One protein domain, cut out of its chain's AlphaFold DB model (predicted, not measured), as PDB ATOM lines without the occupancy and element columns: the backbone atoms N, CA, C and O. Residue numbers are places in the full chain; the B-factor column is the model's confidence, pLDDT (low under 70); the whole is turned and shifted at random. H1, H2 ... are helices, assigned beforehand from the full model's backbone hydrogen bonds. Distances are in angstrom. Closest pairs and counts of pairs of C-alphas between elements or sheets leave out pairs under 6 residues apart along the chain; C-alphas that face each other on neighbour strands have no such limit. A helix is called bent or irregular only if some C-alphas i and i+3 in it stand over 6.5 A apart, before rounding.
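Overview. This is residues 3 to 74 of the 98 residues of the protein "EF-hand domain-containing protein CG10641" of Harpegnathos saltator (UniProt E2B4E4). Two long helices, H1 and H3, stand far apart like two posts of an open frame, and a slanting link from the end of H1 to the short helix H2 joins them in the manner of a letter N. There is no packed core: H2 lies near the beginning of H3, and the end of the printed part folds back from the end of H3 to bring the short H4 alongside it, without contact. The printed part has 72 residues with four named helices, in the order H1, H2, H3, H4, and no named strand; the class is all helix. The whole is extended, with a radius of gyration of the C-alphas of 18.7 A, and the C-alphas span 45 by 33 by 20 A along their three main axes.

Along the chain. H1, the longest helix by residues, is made of residues 3 to 22 and measures 28.8 A from first to last C-alpha. It begins with C-alpha 3 at (12.272, 32.828, 56.428) and ends with C-alpha 22 at (21.218, 38.482, 29.599), with z falling from the one end to the other. H3, residues 45 to 63, is nearly as long, 26.9 A; its z also falls, from C-alpha 45 at (-14.256, 40.950, 53.609) to C-alpha 63 at (-8.796, 56.333, 32.257), while its x values are negative where those of H1 are positive. Between them in the chain comes H2, residues 36 to 39, four residues from Val 36 to Glu 39. H4, residues 71 to 74, comes last and ends with C-alpha 74 at (-8.287, 59.198, 48.800). No helix is bent or irregular.

Arrangement. H1 touches no helix; it is apart from H2, from H3 and from H4. Residues 3 to 15, which belong to H1, stand free, with no C-alpha 8 or more places away along the chain within 10 A. From H1 a long link of 13 residues, 23 to 35, leads to H2, and its residues 30 to 35 stand free as well. H2 and H3 are close but not clearly touching, with 2 pairs of C-alphas within 8 A; their closest C-alphas, those of Tyr 37 and Arg 45, are 6.5 A apart. The centres of H2 and H3 are 16.5 A apart. The link between H2 and H3, 5 residues, is tight. H3 and H4 are joined by a short link of 7 residues and are apart, but only just, with their closest C-alphas 8.4 A from each other. H2 and H4 are apart. In H1 and H3 every pair of O of residue i and N of residue i+4 is within hydrogen-bond range. H2 and H4, with four residues each, are too short for such a pair, and in each the one pair of O of residue i and N of residue i+3 is within range.

Size, cuts and confidence. The two C-alphas farthest apart are those of Asp 4 and Glu 67, 46.6 A from each other, and the first and last printed C-alphas, of Ala 3 and Phe 74, are 34.3 A apart. The printed part runs from residue 3 to residue 74 without a cut. Its one long link is that from H1 to H2, whose C-alphas lie 9 to 27 A from the mean of all C-alphas. Residues 62 to 68, of which 62 and 63 belong to H3, stand free. The mean pLDDT of the printed part is 77.5; residue 3, residue 33 and residues 64 to 74 are under 70, and H4 has a mean of 46, against 84 for both H1 and H3.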
ATOM      1  N   ALA A   3      11.815  31.753  57.315       60.47
ATOM      2  CA  ALA A   3      12.272  32.828  56.428       60.47
ATOM      3  C   ALA A   3      13.318  32.386  55.380       60.47
ATOM      4  O   ALA A   3      13.423  32.993  54.319       60.47
ATOM      5  N   ASP A   4      14.073  31.320  55.655       71.31
ATOM      6  CA  ASP A   4      15.170  30.859  54.793       71.31
ATOM      7  C   ASP A   4      14.659  30.185  53.503       71.31
ATOM      8  O   ASP A   4      15.177  30.394  52.404       71.31
ATOM      9  N   ALA A   5      13.551  29.446  53.609       75.94
ATOM     10  CA  ALA A   5      12.930  28.776  52.469       75.94
ATOM     11  C   ALA A   5      12.292  29.776  51.489       75.94
ATOM     12  O   ALA A   5      12.397  29.616  50.271       75.94
ATOM     13  N   GLU A   6      11.649  30.830  51.995       77.31
ATOM     14  CA  GLU A   6      11.071  31.876  51.147       77.31
ATOM     15  C   GLU A   6      12.150  32.719  50.460       77.31
ATOM     16  O   GLU A   6      12.039  33.015  49.265       77.31
ATOM     17  N   LEU A   7      13.230  33.038  51.179       84.19
ATOM     18  CA  LEU A   7      14.351  33.806  50.648       84.19
ATOM     19  C   LEU A   7      15.091  33.048  49.538       84.19
ATOM     20  O   LEU A   7      15.365  33.616  48.477       84.19
ATOM     21  N   SER A   8      15.347  31.753  49.739       85.31
ATOM     22  CA  SER A   8      15.977  30.880  48.741       85.31
ATOM     23  C   SER A   8      15.157  30.790  47.446       85.31
ATOM     24  O   SER A   8      15.691  30.913  46.336       85.31
ATOM     25  N   ASN A   9      13.830  30.682  47.571       83.44
ATOM     26  CA  ASN A   9      12.917  30.683  46.427       83.44
ATOM     27  C   ASN A   9      12.939  32.018  45.663       83.44
ATOM     28  O   ASN A   9      12.908  32.033  44.427       83.44
ATOM     29  N   LEU A  10      13.009  33.143  46.379       84.12
ATOM     30  CA  LEU A  10      13.066  34.472  45.773       84.12
ATOM     31  C   LEU A  10      14.380  34.697  45.011       84.12
ATOM     32  O   LEU A  10      14.350  35.159  43.866       84.12
ATOM     33  N   LEU A  11      15.512  34.333  45.616       88.12
ATOM     34  CA  LEU A  11      16.843  34.424  45.006       88.12
ATOM     35  C   LEU A  11      16.937  33.571  43.740       88.12
ATOM     36  O   LEU A  11      17.303  34.080  42.680       88.12
ATOM     37  N   SER A  12      16.502  32.311  43.820       87.75
ATOM     38  CA  SER A  12      16.493  31.383  42.681       87.75
ATOM     39  C   SER A  12      15.669  31.923  41.510       87.75
ATOM     40  O   SER A  12      16.071  31.836  40.348       87.75
ATOM     41  N   ARG A  13      14.519  32.544  41.805       87.25
ATOM     42  CA  ARG A  13      13.690  33.200  40.788       87.25
ATOM     43  C   ARG A  13      14.389  34.417  40.180       87.25
ATOM     44  O   ARG A  13      14.308  34.607  38.969       87.25
ATOM     45  N   ARG A  14      15.056  35.244  40.993       88.75
ATOM     46  CA  ARG A  14      15.754  36.448  40.518       88.75
ATOM     47  C   ARG A  14      16.913  36.097  39.592       88.75
ATOM     48  O   ARG A  14      17.069  36.734  38.558       88.75
ATOM     49  N   GLN A  15      17.663  35.057  39.931       88.12
ATOM     50  CA  GLN A  15      18.797  34.604  39.137       88.12
ATOM     51  C   GLN A  15      18.362  34.063  37.769       88.12
ATOM     52  O   GLN A  15      18.951  34.425  36.758       88.12
ATOM     53  N   ARG A  16      17.262  33.297  37.710       86.62
ATOM     54  CA  ARG A  16      16.667  32.862  36.432       86.62
ATOM     55  C   ARG A  16      16.262  34.032  35.539       86.62
ATOM     56  O   ARG A  16      16.592  34.032  34.362       86.62
ATOM     57  N   ILE A  17      15.593  35.035  36.110       86.31
ATOM     58  CA  ILE A  17      15.176  36.234  35.369       86.31
ATOM     59  C   ILE A  17      16.388  36.978  34.803       86.31
ATOM     60  O   ILE A  17      16.356  37.388  33.649       86.31
ATOM     61  N   ASN A  18      17.448  37.149  35.596       88.50
ATOM     62  CA  ASN A  18      18.651  37.836  35.134       88.50
ATOM     63  C   ASN A  18      19.311  37.085  33.970       88.50
ATOM     64  O   ASN A  18      19.609  37.706  32.959       88.50
ATOM     65  N   ASN A  19      19.447  35.760  34.071       89.06
ATOM     66  CA  ASN A  19      20.017  34.948  32.994       89.06
ATOM     67  C   ASN A  19      19.174  35.028  31.709       89.06
ATOM     68  O   ASN A  19      19.715  35.183  30.620       89.06
ATOM     69  N   GLU A  20      17.841  34.966  31.818       86.69
ATOM     70  CA  GLU A  20      16.942  35.092  30.660       86.69
ATOM     71  C   GLU A  20      17.054  36.474  29.992       86.69
ATOM     72  O   GLU A  20      17.038  36.561  28.765       86.69
ATOM     73  N   LEU A  21      17.214  37.544  30.779       84.88
ATOM     74  CA  LEU A  21      17.433  38.898  30.259       84.88
ATOM     75  C   LEU A  21      18.807  39.056  29.597       84.88
ATOM     76  O   LEU A  21      18.893  39.691  28.548       84.88
ATOM     77  N   GLU A  22      19.864  38.480  30.177       87.69
ATOM     78  CA  GLU A  22      21.218  38.482  29.599       87.69
ATOM     79  C   GLU A  22      21.278  37.710  28.272       87.69
ATOM     80  O   GLU A  22      21.952  38.134  27.336       87.69
ATOM     81  N   GLU A  23      20.511  36.626  28.149       87.38
ATOM     82  CA  GLU A  23      20.340  35.866  26.903       87.38
ATOM     83  C   GLU A  23      19.433  36.571  25.871       87.38
ATOM     84  O   GLU A  23      19.216  36.045  24.776       87.38
ATOM     85  N   GLY A  24      18.881  37.747  26.195       84.12
ATOM     86  CA  GLY A  24      18.005  38.526  25.315       84.12
ATOM     87  C   GLY A  24      16.585  37.965  25.171       84.12
ATOM     88  O   GLY A  24      15.876  38.320  24.227       84.12
ATOM     89  N   LYS A  25      16.153  37.083  26.080       81.88
ATOM     90  CA  LYS A  25      14.808  36.493  26.076       81.88
ATOM     91  C   LYS A  25      13.803  37.412  26.767       81.88
ATOM     92  O   LYS A  25      14.093  38.089  27.752       81.88
ATOM     93  N   GLU A  26      12.573  37.408  26.262       75.56
ATOM     94  CA  GLU A  26      11.479  38.175  26.850       75.56
ATOM     95  C   GLU A  26      10.996  37.522  28.156       75.56
ATOM     96  O   GLU A  26      10.381  36.451  28.152       75.56
ATOM     97  N   VAL A  27      11.237  38.186  29.288       78.56
ATOM     98  CA  VAL A  27      10.779  37.708  30.599       78.56
ATOM     99  C   VAL A  27       9.327  38.111  30.834       78.56
ATOM    100  O   VAL A  27       9.004  39.261  31.150       78.56
ATOM    101  N   LYS A  28       8.424  37.131  30.742       78.50
ATOM    102  CA  LYS A  28       7.001  37.329  31.038       78.50
ATOM    103  C   LYS A  28       6.777  37.502  32.537       78.50
ATOM    104  O   LYS A  28       7.195  36.682  33.356       78.50
ATOM    105  N   LYS A  29       6.046  38.556  32.908       75.94
ATOM    106  CA  LYS A  29       5.615  38.776  34.294       75.94
ATOM    107  C   LYS A  29       4.699  37.630  34.722       75.94
ATOM    108  O   LYS A  29       3.599  37.473  34.205       75.94
ATOM    109  N   GLN A  30       5.165  36.831  35.675       73.38
ATOM    110  CA  GLN A  30       4.350  35.794  36.297       73.38
ATOM    111  C   GLN A  30       3.512  36.409  37.416       73.38
ATOM    112  O   GLN A  30       4.055  36.844  38.436       73.38
ATOM    113  N   TYR A  31       2.197  36.436  37.216       75.62
ATOM    114  CA  TYR A  31       1.223  36.794  38.240       75.62
ATOM    115  C   TYR A  31       0.801  35.523  38.970       75.62
ATOM    116  O   TYR A  31       0.404  34.544  38.340       75.62
ATOM    117  N   LYS A  32       0.899  35.522  40.299       73.12
ATOM    118  CA  LYS A  32       0.303  34.461  41.109       73.12
ATOM    119  C   LYS A  32      -1.140  34.852  41.396       73.12
ATOM    120  O   LYS A  32      -1.384  35.936  41.919       73.12
ATOM    121  N   PHE A  33      -2.079  33.983  41.041       68.19
ATOM    122  CA  PHE A  33      -3.460  34.137  41.472       68.19
ATOM    123  C   PHE A  33      -3.534  33.742  42.945       68.19
ATOM    124  O   PHE A  33      -3.395  32.567  43.283       68.19
ATOM    125  N   VAL A  34      -3.690  34.734  43.811       76.38
ATOM    126  CA  VAL A  34      -3.865  34.538  45.249       76.38
ATOM    127  C   VAL A  34      -5.258  34.990  45.643       76.38
ATOM    128  O   VAL A  34      -5.787  35.974  45.119       76.38
ATOM    129  N   ASN A  35      -5.881  34.244  46.551       82.69
ATOM    130  CA  ASN A  35      -7.170  34.636  47.084       82.69
ATOM    131  C   ASN A  35      -6.968  35.836  48.019       82.69
ATOM    132  O   ASN A  35      -6.414  35.707  49.107       82.69
ATOM    133  N   VAL A  36      -7.449  37.004  47.599       81.12
ATOM    134  CA  VAL A  36      -7.295  38.278  48.323       81.12
ATOM    135  C   VAL A  36      -7.761  38.162  49.781       81.12
ATOM    136  O   VAL A  36      -7.138  38.708  50.682       81.12
ATOM    137  N   TYR A  37      -8.812  37.381  50.041       80.69
ATOM    138  CA  TYR A  37      -9.367  37.214  51.388       80.69
ATOM    139  C   TYR A  37      -8.500  36.381  52.339       80.69
ATOM    140  O   TYR A  37      -8.757  36.398  53.539       80.69
ATOM    141  N   THR A  38      -7.548  35.602  51.824       82.88
ATOM    142  CA  THR A  38      -6.636  34.798  52.653       82.88
ATOM    143  C   THR A  38      -5.282  35.468  52.841       82.88
ATOM    144  O   THR A  38      -4.608  35.170  53.817       82.88
ATOM    145  N   GLU A  39      -4.902  36.376  51.941       80.06
ATOM    146  CA  GLU A  39      -3.673  37.171  52.060       80.06
ATOM    147  C   GLU A  39      -3.823  38.271  53.122       80.06
ATOM    148  O   GLU A  39      -2.954  38.458  53.971       80.06
ATOM    149  N   PHE A  40      -4.966  38.965  53.135       80.38
ATOM    150  CA  PHE A  40      -5.210  40.088  54.041       80.38
ATOM    151  C   PHE A  40      -6.105  39.675  55.210       80.38
ATOM    152  O   PHE A  40      -7.296  39.972  55.236       80.38
ATOM    153  N   HIS A  41      -5.523  38.992  56.193       82.56
ATOM    154  CA  HIS A  41      -6.227  38.599  57.421       82.56
ATOM    155  C   HIS A  41      -6.539  39.788  58.347       82.56
ATOM    156  O   HIS A  41      -7.422  39.694  59.198       82.56
ATOM    157  N   GLU A  42      -5.846  40.909  58.155       83.56
ATOM    158  CA  GLU A  42      -6.045  42.168  58.884       83.56
ATOM    159  C   GLU A  42      -7.283  42.944  58.412       83.56
ATOM    160  O   GLU A  42      -7.768  43.824  59.118       83.56
ATOM    161  N   LEU A  43      -7.808  42.621  57.224       82.38
ATOM    162  CA  LEU A  43      -8.943  43.310  56.625       82.38
ATOM    163  C   LEU A  43     -10.160  42.391  56.583       82.38
ATOM    164  O   LEU A  43     -10.113  41.256  56.107       82.38
ATOM    165  N   SER A  44     -11.310  42.906  57.009       88.81
ATOM    166  CA  SER A  44     -12.561  42.184  56.828       88.81
ATOM    167  C   SER A  44     -12.936  42.112  55.345       88.81
ATOM    168  O   SER A  44     -12.646  42.998  54.535       88.81
ATOM    169  N   ARG A  45     -13.709  41.084  54.974       86.25
ATOM    170  CA  ARG A  45     -14.256  40.950  53.609       86.25
ATOM    171  C   ARG A  45     -15.053  42.180  53.161       86.25
ATOM    172  O   ARG A  45     -15.149  42.441  51.965       86.25
ATOM    173  N   ARG A  46     -15.662  42.905  54.107       88.06
ATOM    174  CA  ARG A  46     -16.421  44.128  53.832       88.06
ATOM    175  C   ARG A  46     -15.491  45.279  53.457       88.06
ATOM    176  O   ARG A  46     -15.770  45.959  52.476       88.06
ATOM    177  N   GLU A  47     -14.403  45.461  54.196       82.38
ATOM    178  CA  GLU A  47     -13.401  46.498  53.922       82.38
ATOM    179  C   GLU A  47     -12.706  46.244  52.587       82.38
ATOM    180  O   GLU A  47     -12.626  47.148  51.761       82.38
ATOM    181  N   ILE A  48     -12.332  44.992  52.302       87.00
ATOM    182  CA  ILE A  48     -11.736  44.603  51.012       87.00
ATOM    183  C   ILE A  48     -12.634  45.031  49.839       87.00
ATOM    184  O   ILE A  48     -12.164  45.653  48.888       87.00
ATOM    185  N   LYS A  49     -13.946  44.785  49.934       89.25
ATOM    186  CA  LYS A  49     -14.910  45.215  48.907       89.25
ATOM    187  C   LYS A  49     -15.036  46.737  48.794       89.25
ATOM    188  O   LYS A  49     -15.254  47.253  47.700       89.25
ATOM    189  N   GLN A  50     -14.930  47.470  49.900       84.56
ATOM    190  CA  GLN A  50     -14.967  48.937  49.877       84.56
ATOM    191  C   GLN A  50     -13.722  49.518  49.194       84.56
ATOM    192  O   GLN A  50     -13.841  50.449  48.390       84.56
ATOM    193  N   TYR A  51     -12.546  48.943  49.457       89.06
ATOM    194  CA  TYR A  51     -11.309  49.315  48.775       89.06
ATOM    195  C   TYR A  51     -11.368  48.999  47.281       89.06
ATOM    196  O   TYR A  51     -11.020  49.857  46.477       89.06
ATOM    197  N   GLU A  52     -11.893  47.832  46.898       86.25
ATOM    198  CA  GLU A  52     -12.086  47.451  45.494       86.25
ATOM    199  C   GLU A  52     -12.950  48.472  44.735       86.25
ATOM    200  O   GLU A  52     -12.566  48.965  43.675       86.25
ATOM    201  N   GLN A  53     -14.092  48.867  45.302       86.88
ATOM    202  CA  GLN A  53     -14.961  49.878  44.689       86.88
ATOM    203  C   GLN A  53     -14.274  51.236  44.556       86.88
ATOM    204  O   GLN A  53     -14.443  51.932  43.555       86.88
ATOM    205  N   THR A  54     -13.517  51.627  45.576       86.94
ATOM    206  CA  THR A  54     -12.800  52.901  45.595       86.94
ATOM    207  C   THR A  54     -11.706  52.909  44.533       86.94
ATOM    208  O   THR A  54     -11.650  53.830  43.720       86.94
ATOM    209  N   PHE A  55     -10.926  51.832  44.453       88.31
ATOM    210  CA  PHE A  55      -9.921  51.626  43.420       88.31
ATOM    211  C   PHE A  55     -10.520  51.672  42.011       88.31
ATOM    212  O   PHE A  55     -10.010  52.399  41.162       88.31
ATOM    213  N   ASN A  56     -11.630  50.968  41.769       86.25
ATOM    214  CA  ASN A  56     -12.278  50.944  40.456       86.25
ATOM    215  C   ASN A  56     -12.767  52.332  40.036       86.25
ATOM    216  O   ASN A  56     -12.521  52.743  38.905       86.25
ATOM    217  N   ARG A  57     -13.366  53.099  40.958       83.81
ATOM    218  CA  ARG A  57     -13.756  54.493  40.688       83.81
ATOM    219  C   ARG A  57     -12.560  55.350  40.287       83.81
ATOM    220  O   ARG A  57     -12.628  56.062  39.291       83.81
ATOM    221  N   TRP A  58     -11.452  55.269  41.020       82.88
ATOM    222  CA  TRP A  58     -10.238  56.007  40.663       82.88
ATOM    223  C   TRP A  58      -9.649  55.556  39.334       82.88
ATOM    224  O   TRP A  58      -9.237  56.386  38.529       82.88
ATOM    225  N   HIS A  59      -9.645  54.253  39.077       77.56
ATOM    226  CA  HIS A  59      -9.136  53.700  37.836       77.56
ATOM    227  C   HIS A  59      -9.952  54.186  36.632       77.56
ATOM    228  O   HIS A  59      -9.381  54.604  35.626       77.56
ATOM    229  N   GLU A  60     -11.279  54.201  36.755       79.44
ATOM    230  CA  GLU A  60     -12.184  54.776  35.758       79.44
ATOM    231  C   GLU A  60     -11.953  56.278  35.567       79.44
ATOM    232  O   GLU A  60     -11.890  56.743  34.429       79.44
ATOM    233  N   MET A  61     -11.780  57.040  36.651       75.19
ATOM    234  CA  MET A  61     -11.490  58.477  36.575       75.19
ATOM    235  C   MET A  61     -10.148  58.759  35.891       75.19
ATOM    236  O   MET A  61     -10.065  59.651  35.049       75.19
ATOM    237  N   ARG A  62      -9.119  57.957  36.190       76.62
ATOM    238  CA  ARG A  62      -7.801  58.035  35.552       76.62
ATOM    239  C   ARG A  62      -7.876  57.727  34.058       76.62
ATOM    240  O   ARG A  62      -7.261  58.428  33.264       76.62
ATOM    241  N   LEU A  63      -8.628  56.698  33.667       73.12
ATOM    242  CA  LEU A  63      -8.796  56.333  32.257       73.12
ATOM    243  C   LEU A  63      -9.602  57.367  31.464       73.12
ATOM    244  O   LEU A  63      -9.366  57.532  30.272       73.12
ATOM    245  N   ARG A  64     -10.535  58.074  32.110       67.88
ATOM    246  CA  ARG A  64     -11.336  59.135  31.479       67.88
ATOM    247  C   ARG A  64     -10.597  60.471  31.330       67.88
ATOM    248  O   ARG A  64     -11.194  61.408  30.811       67.88
ATOM    249  N   GLY A  65      -9.334  60.570  31.757       59.09
ATOM    250  CA  GLY A  65      -8.535  61.792  31.609       59.09
ATOM    251  C   GLY A  65      -9.115  62.996  32.356       59.09
ATOM    252  O   GLY A  65      -8.927  64.128  31.925       59.09
ATOM    253  N   CYS A  66      -9.863  62.771  33.440       48.75
ATOM    254  CA  CYS A  66     -10.408  63.863  34.238       48.75
ATOM    255  C   CYS A  66      -9.291  64.467  35.101       48.75
ATOM    256  O   CYS A  66      -8.907  63.874  36.111       48.75
ATOM    257  N   GLU A  67      -8.772  65.626  34.696       53.75
ATOM    258  CA  GLU A  67      -7.888  66.444  35.526       53.75
ATOM    259  C   GLU A  67      -8.591  66.845  36.833       53.75
ATOM    260  O   GLU A  67      -9.745  67.270  36.857       53.75
ATOM    261  N   GLU A  68      -7.846  66.644  37.918       53.50
ATOM    262  CA  GLU A  68      -7.994  67.264  39.234       53.50
ATOM    263  C   GLU A  68      -9.353  67.130  39.935       53.50
ATOM    264  O   GLU A  68     -10.149  68.060  40.047       53.50
ATOM    265  N   ARG A  69      -9.543  65.990  40.609       52.06
ATOM    266  CA  ARG A  69     -10.216  66.008  41.916       52.06
ATOM    267  C   ARG A  69      -9.335  65.373  42.983       52.06
ATOM    268  O   ARG A  69      -9.139  64.163  43.009       52.06
ATOM    269  N   ASN A  70      -8.777  66.267  43.797       50.00
ATOM    270  CA  ASN A  70      -8.209  66.101  45.133       50.00
ATOM    271  C   ASN A  70      -7.830  64.668  45.541       50.00
ATOM    272  O   ASN A  70      -8.605  63.926  46.139       50.00
ATOM    273  N   PHE A  71      -6.553  64.346  45.330       43.28
ATOM    274  CA  PHE A  71      -5.870  63.177  45.891       43.28
ATOM    275  C   PHE A  71      -6.001  63.081  47.436       43.28
ATOM    276  O   PHE A  71      -5.839  62.006  48.008       43.28
ATOM    277  N   SER A  72      -6.363  64.180  48.112       46.97
ATOM    278  CA  SER A  72      -6.641  64.252  49.555       46.97
ATOM    279  C   SER A  72      -7.948  63.573  49.995       46.97
ATOM    280  O   SER A  72      -8.093  63.250  51.173       46.97
ATOM    281  N   GLU A  73      -8.892  63.301  49.090       49.03
ATOM    282  CA  GLU A  73     -10.111  62.531  49.404       49.03
ATOM    283  C   GLU A  73      -9.819  61.021  49.456       49.03
ATOM    284  O   GLU A  73     -10.411  60.283  50.241       49.03
ATOM    285  N   PHE A  74      -8.805  60.567  48.713       43.22
ATOM    286  CA  PHE A  74      -8.287  59.198  48.800       43.22
ATOM    287  C   PHE A  74      -7.508  58.926  50.095       43.22
ATOM    288  O   PHE A  74      -7.481  57.792  50.569       43.22
TER     289      PHE A  74